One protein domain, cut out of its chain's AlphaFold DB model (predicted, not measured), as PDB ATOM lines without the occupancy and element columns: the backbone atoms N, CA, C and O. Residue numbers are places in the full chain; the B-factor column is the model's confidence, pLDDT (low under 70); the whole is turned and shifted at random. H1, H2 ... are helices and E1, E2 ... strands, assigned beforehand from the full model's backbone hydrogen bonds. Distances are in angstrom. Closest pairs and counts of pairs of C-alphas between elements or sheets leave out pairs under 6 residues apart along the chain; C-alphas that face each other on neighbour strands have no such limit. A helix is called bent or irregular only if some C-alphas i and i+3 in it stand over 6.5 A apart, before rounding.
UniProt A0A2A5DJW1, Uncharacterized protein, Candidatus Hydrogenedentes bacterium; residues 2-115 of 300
ATOM      1  N   GLY A   2     126.081 153.080 213.714       92.19
ATOM      2  CA  GLY A   2     125.928 151.771 214.388       92.19
ATOM      3  C   GLY A   2     126.304 150.549 213.541       92.19
ATOM      4  O   GLY A   2     127.192 149.792 213.922       92.19
ATOM      5  N   LEU A   3     125.723 150.411 212.341       91.75
ATOM      6  CA  LEU A   3     126.074 149.323 211.414       91.75
ATOM      7  C   LEU A   3     127.571 149.310 211.051       91.75
ATOM      8  O   LEU A   3     128.196 148.257 211.050       91.75
ATOM      9  N   SER A   4     128.161 150.472 210.773       93.62
ATOM     10  CA  SER A   4     129.586 150.602 210.449       93.62
ATOM     11  C   SER A   4     130.494 150.170 211.601       93.62
ATOM     12  O   SER A   4     131.505 149.519 211.361       93.62
ATOM     13  N   LEU A   5     130.135 150.501 212.846       94.12
ATOM     14  CA  LEU A   5     130.884 150.075 214.033       94.12
ATOM     15  C   LEU A   5     130.789 148.555 214.235       94.12
ATOM     16  O   LEU A   5     131.795 147.918 214.531       94.12
ATOM     17  N   LYS A   6     129.607 147.969 213.998       93.50
ATOM     18  CA  LYS A   6     129.388 146.514 214.036       93.50
ATOM     19  C   LYS A   6     130.188 145.766 212.976       93.50
ATOM     20  O   LYS A   6     130.790 144.745 213.285       93.50
ATOM     21  N   MET A   7     130.209 146.266 211.739       94.50
ATOM     22  CA  MET A   7     131.005 145.663 210.665       94.50
ATOM     23  C   MET A   7     132.497 145.675 211.010       94.50
ATOM     24  O   MET A   7     133.143 144.643 210.878       94.50
ATOM     25  N   TYR A   8     133.013 146.792 211.540       95.06
ATOM     26  CA  TYR A   8     134.389 146.858 212.042       95.06
ATOM     27  C   TYR A   8     134.640 145.810 213.131       95.06
ATOM     28  O   TYR A   8     135.608 145.057 213.060       95.06
ATOM     29  N   ALA A   9     133.757 145.736 214.131       94.44
ATOM     30  CA  ALA A   9     133.899 144.792 215.233       94.44
ATOM     31  C   ALA A   9     133.881 143.330 214.760       94.44
ATOM     32  O   ALA A   9     134.621 142.514 215.293       94.44
ATOM     33  N   GLY A  10     133.102 142.996 213.728       94.12
ATOM     34  CA  GLY A  10     133.073 141.648 213.148       94.12
ATOM     35  C   GLY A  10     134.391 141.196 212.506       94.12
ATOM     36  O   GLY A  10     134.611 139.994 212.358       94.12
ATOM     37  N   GLU A  11     135.270 142.131 212.141       94.38
ATOM     38  CA  GLU A  11     136.566 141.854 211.502       94.38
ATOM     39  C   GLU A  11     137.763 142.136 212.422       94.38
ATOM     40  O   GLU A  11     138.886 141.697 212.151       94.38
ATOM     41  N   SER A  12     137.547 142.850 213.527       92.56
ATOM     42  CA  SER A  12     138.604 143.217 214.459       92.56
ATOM     43  C   SER A  12     138.965 142.067 215.406       92.56
ATOM     44  O   SER A  12     138.150 141.230 215.807       92.56
ATOM     45  N   GLN A  13     140.233 142.027 215.822       89.75
ATOM     46  CA  GLN A  13     140.678 141.039 216.796       89.75
ATOM     47  C   GLN A  13     139.948 141.233 218.134       89.75
ATOM     48  O   GLN A  13     139.944 142.319 218.717       89.75
ATOM     49  N   GLY A  14     139.365 140.146 218.648       89.75
ATOM     50  CA  GLY A  14     138.635 140.162 219.917       89.75
ATOM     51  C   GLY A  14     137.304 140.913 219.856       89.75
ATOM     52  O   GLY A  14     136.804 141.301 220.914       89.75
ATOM     53  N   GLU A  15     136.781 141.111 218.641       94.31
ATOM     54  CA  GLU A  15     135.470 141.693 218.347       94.31
ATOM     55  C   GLU A  15     135.306 143.129 218.869       94.31
ATOM     56  O   GLU A  15     134.221 143.559 219.256       94.31
ATOM     57  N   THR A  16     136.411 143.873 218.951       93.12
ATOM     58  CA  THR A  16     136.457 145.222 219.523       93.12
ATOM     59  C   THR A  16     135.914 146.274 218.556       93.12
ATOM     60  O   THR A  16     136.170 146.241 217.353       93.12
ATOM     61  N   PHE A  17     135.175 147.251 219.077       94.25
ATOM     62  CA  PHE A  17     134.770 148.424 218.296       94.25
ATOM     63  C   PHE A  17     136.020 149.249 217.934       94.25
ATOM     64  O   PHE A  17     137.046 149.080 218.600       94.25
ATOM     65  N   PRO A  18     135.982 150.174 216.955       92.12
ATOM     66  CA  PRO A  18     137.157 150.980 216.617       92.12
ATOM     67  C   PRO A  18     137.730 151.712 217.839       92.12
ATOM     68  O   PRO A  18     136.960 152.096 218.726       92.12
ATOM     69  N   PRO A  19     139.056 151.883 217.955       88.25
ATOM     70  CA  PRO A  19     139.638 152.731 218.997       88.25
ATOM     71  C   PRO A  19     139.106 154.155 218.861       88.25
ATOM     72  O   PRO A  19     138.800 154.586 217.753       88.25
ATOM     73  N   ALA A  20     138.975 154.881 219.969       83.25
ATOM     74  CA  ALA A  20     138.827 156.327 219.880       83.25
ATOM     75  C   ALA A  20     140.184 156.965 219.525       83.25
ATOM     76  O   ALA A  20     141.238 156.370 219.783       83.25
ATOM     77  N   THR A  21     140.166 158.131 218.876       76.69
ATOM     78  CA  THR A  21     141.394 158.823 218.469       76.69
ATOM     79  C   THR A  21     142.102 159.402 219.685       76.69
ATOM     80  O   THR A  21     141.700 160.416 220.244       76.69
ATOM     81  N   TYR A  22     143.211 158.780 220.047       69.44
ATOM     82  CA  TYR A  22     144.033 159.183 221.174       69.44
ATOM     83  C   TYR A  22     145.490 158.970 220.788       69.44
ATOM     84  O   TYR A  22     145.948 157.832 220.658       69.44
ATOM     85  N   ASP A  23     146.204 160.055 220.519       64.69
ATOM     86  CA  ASP A  23     147.544 159.956 219.953       64.69
ATOM     87  C   ASP A  23     148.390 161.183 220.304       64.69
ATOM     88  O   ASP A  23     147.869 162.262 220.561       64.69
ATOM     89  N   THR A  24     149.710 161.031 220.314       67.06
ATOM     90  CA  THR A  24     150.618 162.184 220.297       67.06
ATOM     91  C   THR A  24     151.086 162.365 218.870       67.06
ATOM     92  O   THR A  24     151.843 161.550 218.343       67.06
ATOM     93  N   VAL A  25     150.620 163.430 218.230       72.12
ATOM     94  CA  VAL A  25     150.813 163.639 216.795       72.12
ATOM     95  C   VAL A  25     151.494 164.969 216.536       72.12
ATOM     96  O   VAL A  25     151.173 165.997 217.131       72.12
ATOM     97  N   GLN A  26     152.456 164.942 215.615       84.75
ATOM     98  CA  GLN A  26     152.951 166.167 215.012       84.75
ATOM     99  C   GLN A  26     151.841 166.731 214.128       84.75
ATOM    100  O   GLN A  26     151.371 166.043 213.217       84.75
ATOM    101  N   MET A  27     151.422 167.962 214.409       87.00
ATOM    102  CA  MET A  27     150.379 168.603 213.625       87.00
ATOM    103  C   MET A  27     150.925 169.040 212.264       87.00
ATOM    104  O   MET A  27     152.132 169.240 212.074       87.00
ATOM    105  N   VAL A  28     150.029 169.162 211.289       91.81
ATOM    106  CA  VAL A  28     150.369 169.546 209.916       91.81
ATOM    107  C   VAL A  28     149.528 170.725 209.456       91.81
ATOM    108  O   VAL A  28     148.371 170.882 209.847       91.81
ATOM    109  N   ASN A  29     150.087 171.531 208.556       93.12
ATOM    110  CA  ASN A  29     149.310 172.517 207.823       93.12
ATOM    111  C   ASN A  29     148.478 171.805 206.745       93.12
ATOM    112  O   ASN A  29     148.991 171.428 205.689       93.12
ATOM    113  N   CYS A  30     147.185 171.631 207.005       92.94
ATOM    114  CA  CYS A  30     146.269 170.939 206.098       92.94
ATOM    115  C   CYS A  30     145.919 171.723 204.823       92.94
ATOM    116  O   CYS A  30     145.449 171.129 203.845       92.94
ATOM    117  N   ASP A  31     146.213 173.023 204.796       93.69
ATOM    118  CA  ASP A  31     146.106 173.854 203.599       93.69
ATOM    119  C   ASP A  31     147.372 173.821 202.733       93.69
ATOM    120  O   ASP A  31     147.340 174.269 201.585       93.69
ATOM    121  N   ASP A  32     148.472 173.239 203.224       93.00
ATOM    122  CA  ASP A  32     149.656 172.967 202.411       93.00
ATOM    123  C   ASP A  32     149.443 171.684 201.582       93.00
ATOM    124  O   ASP A  32     149.220 170.600 202.142       93.00
ATOM    125  N   PRO A  33     149.557 171.732 200.239       90.69
ATOM    126  CA  PRO A  33     149.540 170.542 199.390       90.69
ATOM    127  C   PRO A  33     150.514 169.437 199.831       90.69
ATOM    128  O   PRO A  33     150.227 168.260 199.618       90.69
ATOM    129  N   ASN A  34     151.622 169.785 200.479       93.56
ATOM    130  CA  ASN A  34     152.630 168.850 200.970       93.56
ATOM    131  C   ASN A  34     152.447 168.457 202.444       93.56
ATOM    132  O   ASN A  34     153.268 167.694 202.945       93.56
ATOM    133  N   LEU A  35     151.401 168.952 203.124       92.88
ATOM    134  CA  LEU A  35     151.137 168.717 204.550       92.88
ATOM    135  C   LEU A  35     152.371 169.019 205.412       92.88
ATOM    136  O   LEU A  35     152.830 168.174 206.182       92.88
ATOM    137  N   ALA A  36     152.949 170.212 205.230       93.25
ATOM    138  CA  ALA A  36     154.141 170.615 205.962       93.25
ATOM    139  C   ALA A  36     153.904 170.489 207.480       93.25
ATOM    140  O   ALA A  36     152.890 170.999 207.974       93.25
ATOM    141  N   PRO A  37     154.814 169.835 208.224       92.06
ATOM    142  CA  PRO A  37     154.702 169.759 209.671       92.06
ATOM    143  C   PRO A  37     154.782 171.148 210.297       92.06
ATOM    144  O   PRO A  37     155.570 171.986 209.849       92.06
ATOM    145  N   THR A  38     154.003 171.385 211.346       88.31
ATOM    146  CA  THR A  38     154.080 172.631 212.110       88.31
ATOM    147  C   THR A  38     154.987 172.463 213.327       88.31
ATOM    148  O   THR A  38     155.488 171.374 213.631       88.31
ATOM    149  N   THR A  39     155.273 173.574 214.007       83.19
ATOM    150  CA  THR A  39     156.013 173.552 215.275       83.19
ATOM    151  C   THR A  39     155.148 173.087 216.443       83.19
ATOM    152  O   THR A  39     155.682 172.864 217.528       83.19
ATOM    153  N   VAL A  40     153.835 172.953 216.237       74.75
ATOM    154  CA  VAL A  40     152.896 172.486 217.250       74.75
ATOM    155  C   VAL A  40     152.928 170.961 217.275       74.75
ATOM    156  O   VAL A  40     152.738 170.269 216.275       74.75
ATOM    157  N   THR A  41     153.230 170.424 218.448       66.19
ATOM    158  CA  THR A  41     152.997 169.018 218.771       66.19
ATOM    159  C   THR A  41     151.935 169.019 219.844       66.19
ATOM    160  O   THR A  41     152.108 169.730 220.831       66.19
ATOM    161  N   ASP A  42     150.871 168.249 219.650       63.69
ATOM    162  CA  ASP A  42     149.838 168.079 220.666       63.69
ATOM    163  C   ASP A  42     150.152 166.812 221.488       63.69
ATOM    164  O   ASP A  42     150.003 165.689 220.976       63.69
ATOM    165  N   PRO A  43     150.686 166.952 222.719       49.38
ATOM    166  CA  PRO A  43     150.988 165.832 223.597       49.38
ATOM    167  C   PRO A  43     149.694 165.297 224.220       49.38
ATOM    168  O   PRO A  43     149.434 165.505 225.400       49.38
ATOM    169  N   GLY A  44     148.902 164.584 223.426       53.97
ATOM    170  CA  GLY A  44     147.641 164.004 223.883       53.97
ATOM    171  C   GLY A  44     146.446 164.508 223.100       53.97
ATOM    172  O   GLY A  44     145.449 164.892 223.701       53.97
ATOM    173  N   PHE A  45     146.539 164.440 221.772       59.75
ATOM    174  CA  PHE A  45     145.432 164.709 220.872       59.75
ATOM    175  C   PHE A  45     144.291 163.727 221.191       59.75
ATOM    176  O   PHE A  45     144.298 162.565 220.765       59.75
ATOM    177  N   PHE A  46     143.366 164.185 222.037       63.75
ATOM    178  CA  PHE A  46     142.265 163.416 222.599       63.75
ATOM    179  C   PHE A  46     140.991 163.790 221.858       63.75
ATOM    180  O   PHE A  46     140.388 164.831 222.095       63.75
ATOM    181  N   VAL A  47     140.580 162.920 220.944       68.38
ATOM    182  CA  VAL A  47     139.362 163.086 220.164       68.38
ATOM    183  C   VAL A  47     138.412 161.954 220.514       68.38
ATOM    184  O   VAL A  47     138.664 160.778 220.248       68.38
ATOM    185  N   VAL A  48     137.292 162.330 221.132       78.69
ATOM    186  CA  VAL A  48     136.205 161.430 221.541       78.69
ATOM    187  C   VAL A  48     135.381 160.966 220.345       78.69
ATOM    188  O   VAL A  48     134.179 161.173 220.275       78.69
ATOM    189  N   MET A  49     136.027 160.330 219.379       84.75
ATOM    190  CA  MET A  49     135.421 159.873 218.135       84.75
ATOM    191  C   MET A  49     136.090 158.560 217.714       84.75
ATOM    192  O   MET A  49     137.281 158.401 217.993       84.75
ATOM    193  N   PRO A  50     135.400 157.608 217.048       89.62
ATOM    194  CA  PRO A  50     136.067 156.425 216.516       89.62
ATOM    195  C   PRO A  50     137.140 156.856 215.516       89.62
ATOM    196  O   PRO A  50     136.867 157.702 214.664       89.62
ATOM    197  N   ASP A  51     138.335 156.271 215.604       88.06
ATOM    198  CA  ASP A  51     139.495 156.752 214.866       88.06
ATOM    199  C   ASP A  51     139.277 156.633 213.357       88.06
ATOM    200  O   ASP A  51     139.297 155.511 212.819       88.06
ATOM    201  N   PRO A  52     139.103 157.765 212.644       87.56
ATOM    202  CA  PRO A  52     138.795 157.735 211.227       87.56
ATOM    203  C   PRO A  52     139.934 157.116 210.416       87.56
ATOM    204  O   PRO A  52     139.675 156.619 209.331       87.56
ATOM    205  N   ARG A  53     141.169 157.054 210.932       86.56
ATOM    206  CA  ARG A  53     142.307 156.403 210.257       86.56
ATOM    207  C   ARG A  53     142.181 154.877 210.198       86.56
ATOM    208  O   ARG A  53     142.879 154.244 209.413       86.56
ATOM    209  N   THR A  54     141.336 154.287 211.046       87.94
ATOM    210  CA  THR A  54     141.088 152.832 211.096       87.94
ATOM    211  C   THR A  54     139.691 152.449 210.621       87.94
ATOM    212  O   THR A  54     139.452 151.306 210.242       87.94
ATOM    213  N   TRP A  55     138.758 153.398 210.679       88.06
ATOM    214  CA  TRP A  55     137.343 153.180 210.421       88.06
ATOM    215  C   TRP A  55     136.906 153.642 209.017       88.06
ATOM    216  O   TRP A  55     136.024 153.029 208.409       88.06
ATOM    217  N   TYR A  56     137.536 154.700 208.494       87.56
ATOM    218  CA  TYR A  56     137.327 155.223 207.144       87.56
ATOM    219  C   TYR A  56     138.501 154.828 206.228       87.56
ATOM    220  O   TYR A  56     139.650 154.963 206.652       87.56
ATOM    221  N   PRO A  57     138.257 154.475 204.950       87.62
ATOM    222  CA  PRO A  57     136.967 154.475 204.243       87.62
ATOM    223  C   PRO A  57     136.184 153.151 204.272       87.62
ATOM    224  O   PRO A  57     135.075 153.099 203.739       87.62
ATOM    225  N   GLU A  58     136.746 152.075 204.818       89.31
ATOM    226  CA  GLU A  58     136.248 150.713 204.588       89.31
ATOM    227  C   GLU A  58     134.874 150.458 205.218       89.31
ATOM    228  O   GLU A  58     134.014 149.835 204.595       89.31
ATOM    229  N   TYR A  59     134.638 150.967 206.429       91.31
ATOM    230  CA  TYR A  59     133.406 150.701 207.183       91.31
ATOM    231  C   TYR A  59     132.454 151.900 207.205       91.31
ATOM    232  O   TYR A  59     131.236 151.743 207.343       91.31
ATOM    233  N   MET A  60     133.001 153.105 207.060       89.75
ATOM    234  CA  MET A  60     132.268 154.345 206.843       89.75
ATOM    235  C   MET A  60     132.844 155.008 205.597       89.75
ATOM    236  O   MET A  60     133.977 155.457 205.617       89.75
ATOM    237  N   ASN A  61     132.065 155.084 204.522       88.31
ATOM    238  CA  ASN A  61     132.515 155.620 203.233       88.31
ATOM    239  C   ASN A  61     132.101 157.081 202.991       88.31
ATOM    240  O   ASN A  61     132.568 157.697 202.035       88.31
ATOM    241  N   ASP A  62     131.226 157.638 203.832       90.00
ATOM    242  CA  ASP A  62     130.802 159.035 203.763       90.00
ATOM    243  C   ASP A  62     131.252 159.796 205.013       90.00
ATOM    244  O   ASP A  62     130.660 159.674 206.085       90.00
ATOM    245  N   GLY A  63     132.297 160.612 204.856       86.50
ATOM    246  CA  GLY A  63     132.827 161.444 205.934       86.50
ATOM    247  C   GLY A  63     131.830 162.477 206.458       86.50
ATOM    248  O   GLY A  63     131.956 162.894 207.604       86.50
ATOM    249  N   LYS A  64     130.799 162.854 205.685       89.56
ATOM    250  CA  LYS A  64     129.780 163.818 206.140       89.56
ATOM    251  C   LYS A  64     129.033 163.346 207.383       89.56
ATOM    252  O   LYS A  64     128.517 164.175 208.119       89.56
ATOM    253  N   ILE A  65     128.995 162.034 207.621       89.56
ATOM    254  CA  ILE A  65     128.365 161.426 208.797       89.56
ATOM    255  C   ILE A  65     129.086 161.817 210.099       89.56
ATOM    256  O   ILE A  65     128.463 161.776 211.153       89.56
ATOM    257  N   MET A  66     130.355 162.240 210.037       87.25
ATOM    258  CA  MET A  66     131.121 162.696 211.207       87.25
ATOM    259  C   MET A  66     130.618 164.024 211.775       87.25
ATOM    260  O   MET A  66     130.951 164.344 212.908       87.25
ATOM    261  N   VAL A  67     129.822 164.781 211.010       89.19
ATOM    262  CA  VAL A  67     129.249 166.056 211.450       89.19
ATOM    263  C   VAL A  67     127.738 165.914 211.577       89.19
ATOM    264  O   VAL A  67     127.061 165.420 210.671       89.19
ATOM    265  N   CYS A  68     127.192 166.333 212.713       89.06
ATOM    266  CA  CYS A  68     125.758 166.337 212.937       89.06
ATOM    267  C   CYS A  68     125.108 167.424 212.063       89.06
ATOM    268  O   CYS A  68     125.570 168.561 212.069       89.06
ATOM    269  N   PRO A  69     124.017 167.147 211.323       88.44
ATOM    270  CA  PRO A  69     123.341 168.181 210.535       88.44
ATOM    271  C   PRO A  69     122.794 169.353 211.361       88.44
ATOM    272  O   PRO A  69     122.505 170.404 210.794       88.44
ATOM    273  N   SER A  70     122.595 169.151 212.667       85.75
ATOM    274  CA  SER A  70     122.147 170.173 213.614       85.75
ATOM    275  C   SER A  70     123.287 170.796 214.423       85.75
ATOM    276  O   SER A  70     123.017 171.622 215.293       85.75
ATOM    277  N   ASP A  71     124.537 170.422 214.140       84.75
ATOM    278  CA  ASP A  71     125.707 171.080 214.706       84.75
ATOM    279  C   ASP A  71     125.687 172.572 214.341       84.75
ATOM    280  O   ASP A  71     125.432 172.963 213.197       84.75
ATOM    281  N   SER A  72     125.882 173.417 215.350       82.69
ATOM    282  CA  SER A  72     125.823 174.872 215.198       82.69
ATOM    283  C   SER A  72     127.181 175.508 214.898       82.69
ATOM    284  O   SER A  72     127.224 176.662 214.464       82.69
ATOM    285  N   ARG A  73     128.273 174.774 215.126       80.38
ATOM    286  CA  ARG A  73     129.653 175.230 214.951       80.38
ATOM    287  C   ARG A  73     130.196 174.811 213.599       80.38
ATOM    288  O   ARG A  73     130.761 175.640 212.884       80.38
ATOM    289  N   PHE A  74     129.982 173.551 213.224       86.25
ATOM    290  CA  PHE A  74     130.578 172.979 212.026       86.25
ATOM    291  C   PHE A  74     129.551 172.421 211.050       86.25
ATOM    292  O   PHE A  74     128.455 171.992 211.385       86.25
ATOM    293  N   THR A  75     129.946 172.412 209.781       89.56
ATOM    294  CA  THR A  75     129.213 171.734 208.711       89.56
ATOM    295  C   THR A  75     130.143 170.736 208.035       89.56
ATOM    296  O   THR A  75     131.360 170.777 208.216       89.56
ATOM    297  N   ALA A  76     129.596 169.862 207.192       89.62
ATOM    298  CA  ALA A  76     130.395 168.896 206.440       89.62
ATOM    299  C   ALA A  76     131.506 169.525 205.565       89.62
ATOM    300  O   ALA A  76     132.448 168.828 205.186       89.62
ATOM    301  N   ASP A  77     131.427 170.823 205.253       89.25
ATOM    302  CA  ASP A  77     132.469 171.544 204.511       89.25
ATOM    303  C   ASP A  77     133.723 171.820 205.366       89.25
ATOM    304  O   ASP A  77     134.812 172.027 204.828       89.25
ATOM    305  N   ALA A  78     133.620 171.755 206.700       88.75
ATOM    306  CA  ALA A  78     134.765 171.834 207.613       88.75
ATOM    307  C   ALA A  78     135.676 170.591 207.540       88.75
ATOM    308  O   ALA A  78     136.847 170.642 207.906       88.75
ATOM    309  N   LEU A  79     135.182 169.488 206.968       91.25
ATOM    310  CA  LEU A  79     135.938 168.245 206.779       91.25
ATOM    311  C   LEU A  79     136.913 168.289 205.590       91.25
ATOM    312  O   LEU A  79     137.521 167.266 205.241       91.25
ATOM    313  N   LYS A  80     137.022 169.443 204.926       92.12
ATOM    314  CA  LYS A  80     137.911 169.678 203.793       92.12
ATOM    315  C   LYS A  80     138.710 170.963 203.971       92.12
ATOM    316  O   LYS A  80     138.223 171.942 204.533       92.12
ATOM    317  N   SER A  81     139.908 170.958 203.398       92.25
ATOM    318  CA  SER A  81     140.726 172.161 203.245       92.25
ATOM    319  C   SER A  81     140.127 173.074 202.177       92.25
ATOM    320  O   SER A  81     139.835 172.619 201.069       92.25
ATOM    321  N   ASP A  82     140.004 174.366 202.480       89.06
ATOM    322  CA  ASP A  82     139.483 175.369 201.538       89.06
ATOM    323  C   ASP A  82     140.470 175.658 200.400       89.06
ATOM    324  O   ASP A  82     140.079 176.068 199.307       89.06
ATOM    325  N   VAL A  83     141.761 175.412 200.640       92.62
ATOM    326  CA  VAL A  83     142.835 175.649 199.669       92.62
ATOM    327  C   VAL A  83     143.021 174.445 198.753       92.62
ATOM    328  O   VAL A  83     143.096 174.586 197.533       92.62
ATOM    329  N   THR A  84     143.106 173.245 199.330       92.44
ATOM    330  CA  THR A  84     143.437 172.031 198.567       92.44
ATOM    331  C   THR A  84     142.212 171.224 198.143       92.44
ATOM    332  O   THR A  84     142.340 170.324 197.313       92.44
ATOM    333  N   ASN A  85     141.032 171.515 198.705       92.00
ATOM    334  CA  ASN A  85     139.783 170.759 198.533       92.00
ATOM    335  C   ASN A  85     139.903 169.259 198.882       92.00
ATOM    336  O   ASN A  85     139.060 168.437 198.511       92.00
ATOM    337  N   ARG A  86     140.969 168.875 199.592       90.50
ATOM    338  CA  ARG A  86     141.175 167.509 200.075       90.50
ATOM    339  C   ARG A  86     140.411 167.304 201.364       90.50
ATOM    340  O   ARG A  86     140.203 168.234 202.133       90.50
ATOM    341  N   THR A  87     140.025 166.059 201.590       91.31
ATOM    342  CA  THR A  87     139.440 165.626 202.856       91.31
ATOM    343  C   THR A  87     140.507 165.657 203.939       91.31
ATOM    344  O   THR A  87     141.578 165.085 203.742       91.31
ATOM    345  N   THR A  88     140.219 166.308 205.061       91.38
ATOM    346  CA  THR A  88     141.198 166.541 206.129       91.38
ATOM    347  C   THR A  88     140.858 165.825 207.421       91.38
ATOM    348  O   THR A  88     141.746 165.654 208.235       91.38
ATOM    349  N   PHE A  89     139.637 165.314 207.597       89.19
ATOM    350  CA  PHE A  89     139.138 164.775 208.873       89.19
ATOM    351  C   PHE A  89     139.930 163.605 209.497       89.19
ATOM    352  O   PHE A  89     139.669 163.234 210.632       89.19
ATOM    353  N   HIS A  90     140.874 163.002 208.771       87.94
ATOM    354  CA  HIS A  90     141.785 161.953 209.256       87.94
ATOM    355  C   HIS A  90     143.193 162.486 209.588       87.94
ATOM    356  O   HIS A  90     144.088 161.709 209.919       87.94
ATOM    357  N   LEU A  91     143.403 163.797 209.449       89.06
ATOM    358  CA  LEU A  91     144.674 164.485 209.625       89.06
ATOM    359  C   LEU A  91     144.658 165.329 210.908       89.06
ATOM    360  O   LEU A  91     143.650 165.983 211.199       89.06
ATOM    361  N   PRO A  92     145.775 165.371 211.651       87.44
ATOM    362  CA  PRO A  92     145.945 166.250 212.802       87.44
ATOM    363  C   PRO A  92     146.268 167.672 212.325       87.44
ATOM    364  O   PRO A  92     147.425 168.094 212.301       87.44
ATOM    365  N   CYS A  93     145.250 168.380 211.845       88.56
ATOM    366  CA  CYS A  93     145.407 169.729 211.318       88.56
ATOM    367  C   CYS A  93     145.662 170.726 212.444       88.56
ATOM    368  O   CYS A  93     144.898 170.773 213.403       88.56
ATOM    369  N   ASP A  94     146.715 171.523 212.298       87.50
ATOM    370  CA  ASP A  94     146.998 172.643 213.193       87.50
ATOM    371  C   ASP A  94     145.967 173.769 212.950       87.50
ATOM    372  O   ASP A  94     145.912 174.274 211.820       87.50
ATOM    373  N   PRO A  95     145.143 174.146 213.950       81.81
ATOM    374  CA  PRO A  95     144.106 175.165 213.785       81.81
ATOM    375  C   PRO A  95     144.683 176.567 213.542       81.81
ATOM    376  O   PRO A  95     144.015 177.400 212.934       81.81
ATOM    377  N   ASP A  96     145.935 176.819 213.936       85.94
ATOM    378  CA  ASP A  96     146.603 178.114 213.766       85.94
ATOM    379  C   ASP A  96     147.400 178.209 212.451       85.94
ATOM    380  O   ASP A  96     147.952 179.263 212.109       85.94
ATOM    381  N   ALA A  97     147.485 177.117 211.687       86.56
ATOM    382  CA  ALA A  97     148.209 177.074 210.424       86.56
ATOM    383  C   ALA A  97     147.316 177.370 209.207       86.56
ATOM    384  O   ALA A  97     146.097 177.209 209.211       86.56
ATOM    385  N   GLY A  98     147.953 177.765 208.099       86.75
ATOM    386  CA  GLY A  98     147.264 177.939 206.822       86.75
ATOM    387  C   GLY A  98     146.222 179.057 206.866       86.75
ATOM    388  O   GLY A  98     146.559 180.211 207.126       86.75
ATOM    389  N   THR A  99     144.971 178.724 206.549       86.44
ATOM    390  CA  THR A  99     143.841 179.666 206.581       86.44
ATOM    391  C   THR A  99     143.344 179.986 207.993       86.44
ATOM    392  O   THR A  99     142.522 180.889 208.136       86.44
ATOM    393  N   GLY A 100     143.834 179.286 209.024       83.62
ATOM    394  CA  GLY A 100     143.354 179.431 210.402       83.62
ATOM    395  C   GLY A 100     141.939 178.875 210.613       83.62
ATOM    396  O   GLY A 100     141.231 179.297 211.522       83.62
ATOM    397  N   LYS A 101     141.478 178.008 209.704       86.25
ATOM    398  CA  LYS A 101     140.175 177.344 209.769       86.25
ATOM    399  C   LYS A 101     140.291 176.080 210.619       86.25
ATOM    400  O   LYS A 101     141.131 175.230 210.325       86.25
ATOM    401  N   ASP A 102     139.354 175.897 211.542       85.06
ATOM    402  CA  ASP A 102     139.150 174.621 212.228       85.06
ATOM    403  C   ASP A 102     138.811 173.517 211.218       85.06
ATOM    404  O   ASP A 102     137.823 173.577 210.475       85.06
ATOM    405  N   GLN A 103     139.667 172.502 211.162       87.62
ATOM    406  CA  GLN A 103     139.527 171.366 210.259       87.62
ATOM    407  C   GLN A 103     140.248 170.142 210.818       87.62
ATOM    408  O   GLN A 103     140.908 170.180 211.856       87.62
ATOM    409  N   GLY A 104     140.148 169.032 210.101       87.94
ATOM    410  CA  GLY A 104     140.846 167.817 210.478       87.94
ATOM    411  C   GLY A 104     140.195 167.065 211.622       87.94
ATOM    412  O   GLY A 104     138.978 167.107 211.798       87.94
ATOM    413  N   LEU A 105     141.016 166.337 212.369       82.75
ATOM    414  CA  LEU A 105     140.548 165.526 213.484       82.75
ATOM    415  C   LEU A 105     139.906 166.365 214.611       82.75
ATOM    416  O   LEU A 105     139.075 165.841 215.341       82.75
ATOM    417  N   GLY A 106     140.241 167.653 214.750       77.12
ATOM    418  CA  GLY A 106     139.611 168.515 215.761       77.12
ATOM    419  C   GLY A 106     138.108 168.693 215.516       77.12
ATOM    420  O   GLY A 106     137.309 168.638 216.443       77.12
ATOM    421  N   VAL A 107     137.706 168.791 214.245       82.56
ATOM    422  CA  VAL A 107     136.299 168.972 213.853       82.56
ATOM    423  C   VAL A 107     135.476 167.696 214.016       82.56
ATOM    424  O   VAL A 107     134.275 167.775 214.249       82.56
ATOM    425  N   VAL A 108     136.081 166.505 213.906       81.06
ATOM    426  CA  VAL A 108     135.294 165.260 213.975       81.06
ATOM    427  C   VAL A 108     134.762 164.950 215.367       81.06
ATOM    428  O   VAL A 108     133.805 164.191 215.472       81.06
ATOM    429  N   ALA A 109     135.375 165.504 216.413       75.75
ATOM    430  CA  ALA A 109     134.920 165.317 217.784       75.75
ATOM    431  C   ALA A 109     133.685 166.170 218.104       75.75
ATOM    432  O   ALA A 109     132.851 165.755 218.894       75.75
ATOM    433  N   ASP A 110     133.541 167.350 217.496       79.69
ATOM    434  CA  ASP A 110     132.612 168.392 217.972       79.69
ATOM    435  C   ASP A 110     131.130 167.978 217.888       79.69
ATOM    436  O   ASP A 110     130.303 168.382 218.708       79.69
ATOM    437  N   SER A 111     130.798 167.096 216.941       84.19
ATOM    438  CA  SER A 111     129.421 166.662 216.715       84.19
ATOM    439  C   SER A 111     128.967 165.472 217.562       84.19
ATOM    440  O   SER A 111     127.779 165.375 217.890       84.19
ATOM    441  N   TYR A 112     129.874 164.544 217.882       87.06
ATOM    442  CA  TYR A 112     129.543 163.299 218.570       87.06
ATOM    443  C   TYR A 112     130.649 162.892 219.543       87.06
ATOM    444  O   TYR A 112     131.829 163.037 219.259       87.06
ATOM    445  N   THR A 113     130.263 162.302 220.672       84.44
ATOM    446  CA  THR A 113     131.183 161.719 221.651       84.44
ATOM    447  C   THR A 113     131.125 160.195 221.603       84.44
ATOM    448  O   THR A 113     130.078 159.584 221.823       84.44
ATOM    449  N   TYR A 114     132.281 159.575 221.404       88.44
ATOM    450  CA  TYR A 114     132.562 158.153 221.528       88.44
ATOM    451  C   TYR A 114     133.860 157.961 222.303       88.44
ATOM    452  O   TYR A 114     134.921 158.436 221.905       88.44
ATOM    453  N   LEU A 115     133.777 157.229 223.410       82.81
ATOM    454  CA  LEU A 115     134.928 156.987 224.275       82.81
ATOM    455  C   LEU A 115     135.617 155.660 223.943       82.81
ATOM    456  O   LEU A 115     136.817 155.523 224.107       82.81
TER     457      LEU A 115
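This is residues 2 to 115 of the 300 residues of an uncharacterized protein of Candidatus Hydrogenedentes bacterium (UniProt A0A2A5DJW1). A sharply bent two-stranded hairpin, E1 and E2, arches along one side of a body built largely of loops, with the short helix H5 near the middle and packing on E2. H3 and H4 lie beyond H5, away from the hairpin; H1 makes the far end of the model, close to H2, and the unnamed stretch 80 to 104 loops out between H4 and H5 towards the turn of the hairpin. The printed part has 114 residues, with five named helices and two named strands in the order H1, E1, E2, H2, H3, H4, H5; the sheet, E1 - E2, is antiparallel. The class is mixed, helices and strands, with under half of the residues in named elements. The whole is compact, with a radius of gyration of the C-alphas of 14.0 A and spans of 39 by 30 by 22 A.

E1, residues 20 to 28, begins at C-alpha 20 (138.827, 156.327, 219.880), is 20.2 A long and bends by 80 degrees at residue 24. E2, residues 37 to 50, is 23.9 A long and bends by 100 degrees at residue 40. H1, residues 2 to 11, begins at C-alpha 2 (125.928, 151.771, 214.388) and is 14.8 A long. H2 holds residues 52 to 55, H3 residues 63 to 66 and H4 residues 76 to 79. H5, residues 105 to 110, is 9.6 A long and ends at C-alpha 110 (132.612, 168.392, 217.972).

E1 and E2 form a hairpin, antiparallel at 162 degrees; N 38 and O 27, 2.9 A apart, and N 45 and O 23, 2.8 A apart, are within hydrogen-bond range. The closest C-alphas of E2 and H5 are those of Met 49 and Ala 109, 5.5 A apart, while E1 and H5 are only just apart, at 8.4 A. H5 and H4 only just touch, with 3 pairs of C-alphas within 8 A, the closest those of Val 107 and Ala 78 at 7.0 A. H4 touches H3, where the closest C-alphas, of Ala 76 and Lys 64, are 5.1 A apart. H1 and H2 are close but not clearly touching, with the closest C-alphas, of Tyr 8 and Trp 55, 7.2 A apart. H1 has 5 of 6 O i to N i+4 pairs within hydrogen-bond range and H5 has 0 of 2, but 2 of 3 O i to N i+3 pairs; H2, H3 and H4 are too short for an O i to N i+4 pair.

The two C-alphas farthest apart, of Gly 14 and Thr 99, are 42.0 A from each other. The printed part has no cut. The link from H4 to H5, 25 residues, is long, and the link from E2 to H2 is tight. The mean pLDDT of the printed part is 85.9; residues 22 to 24 and 41 to 47 are under 70.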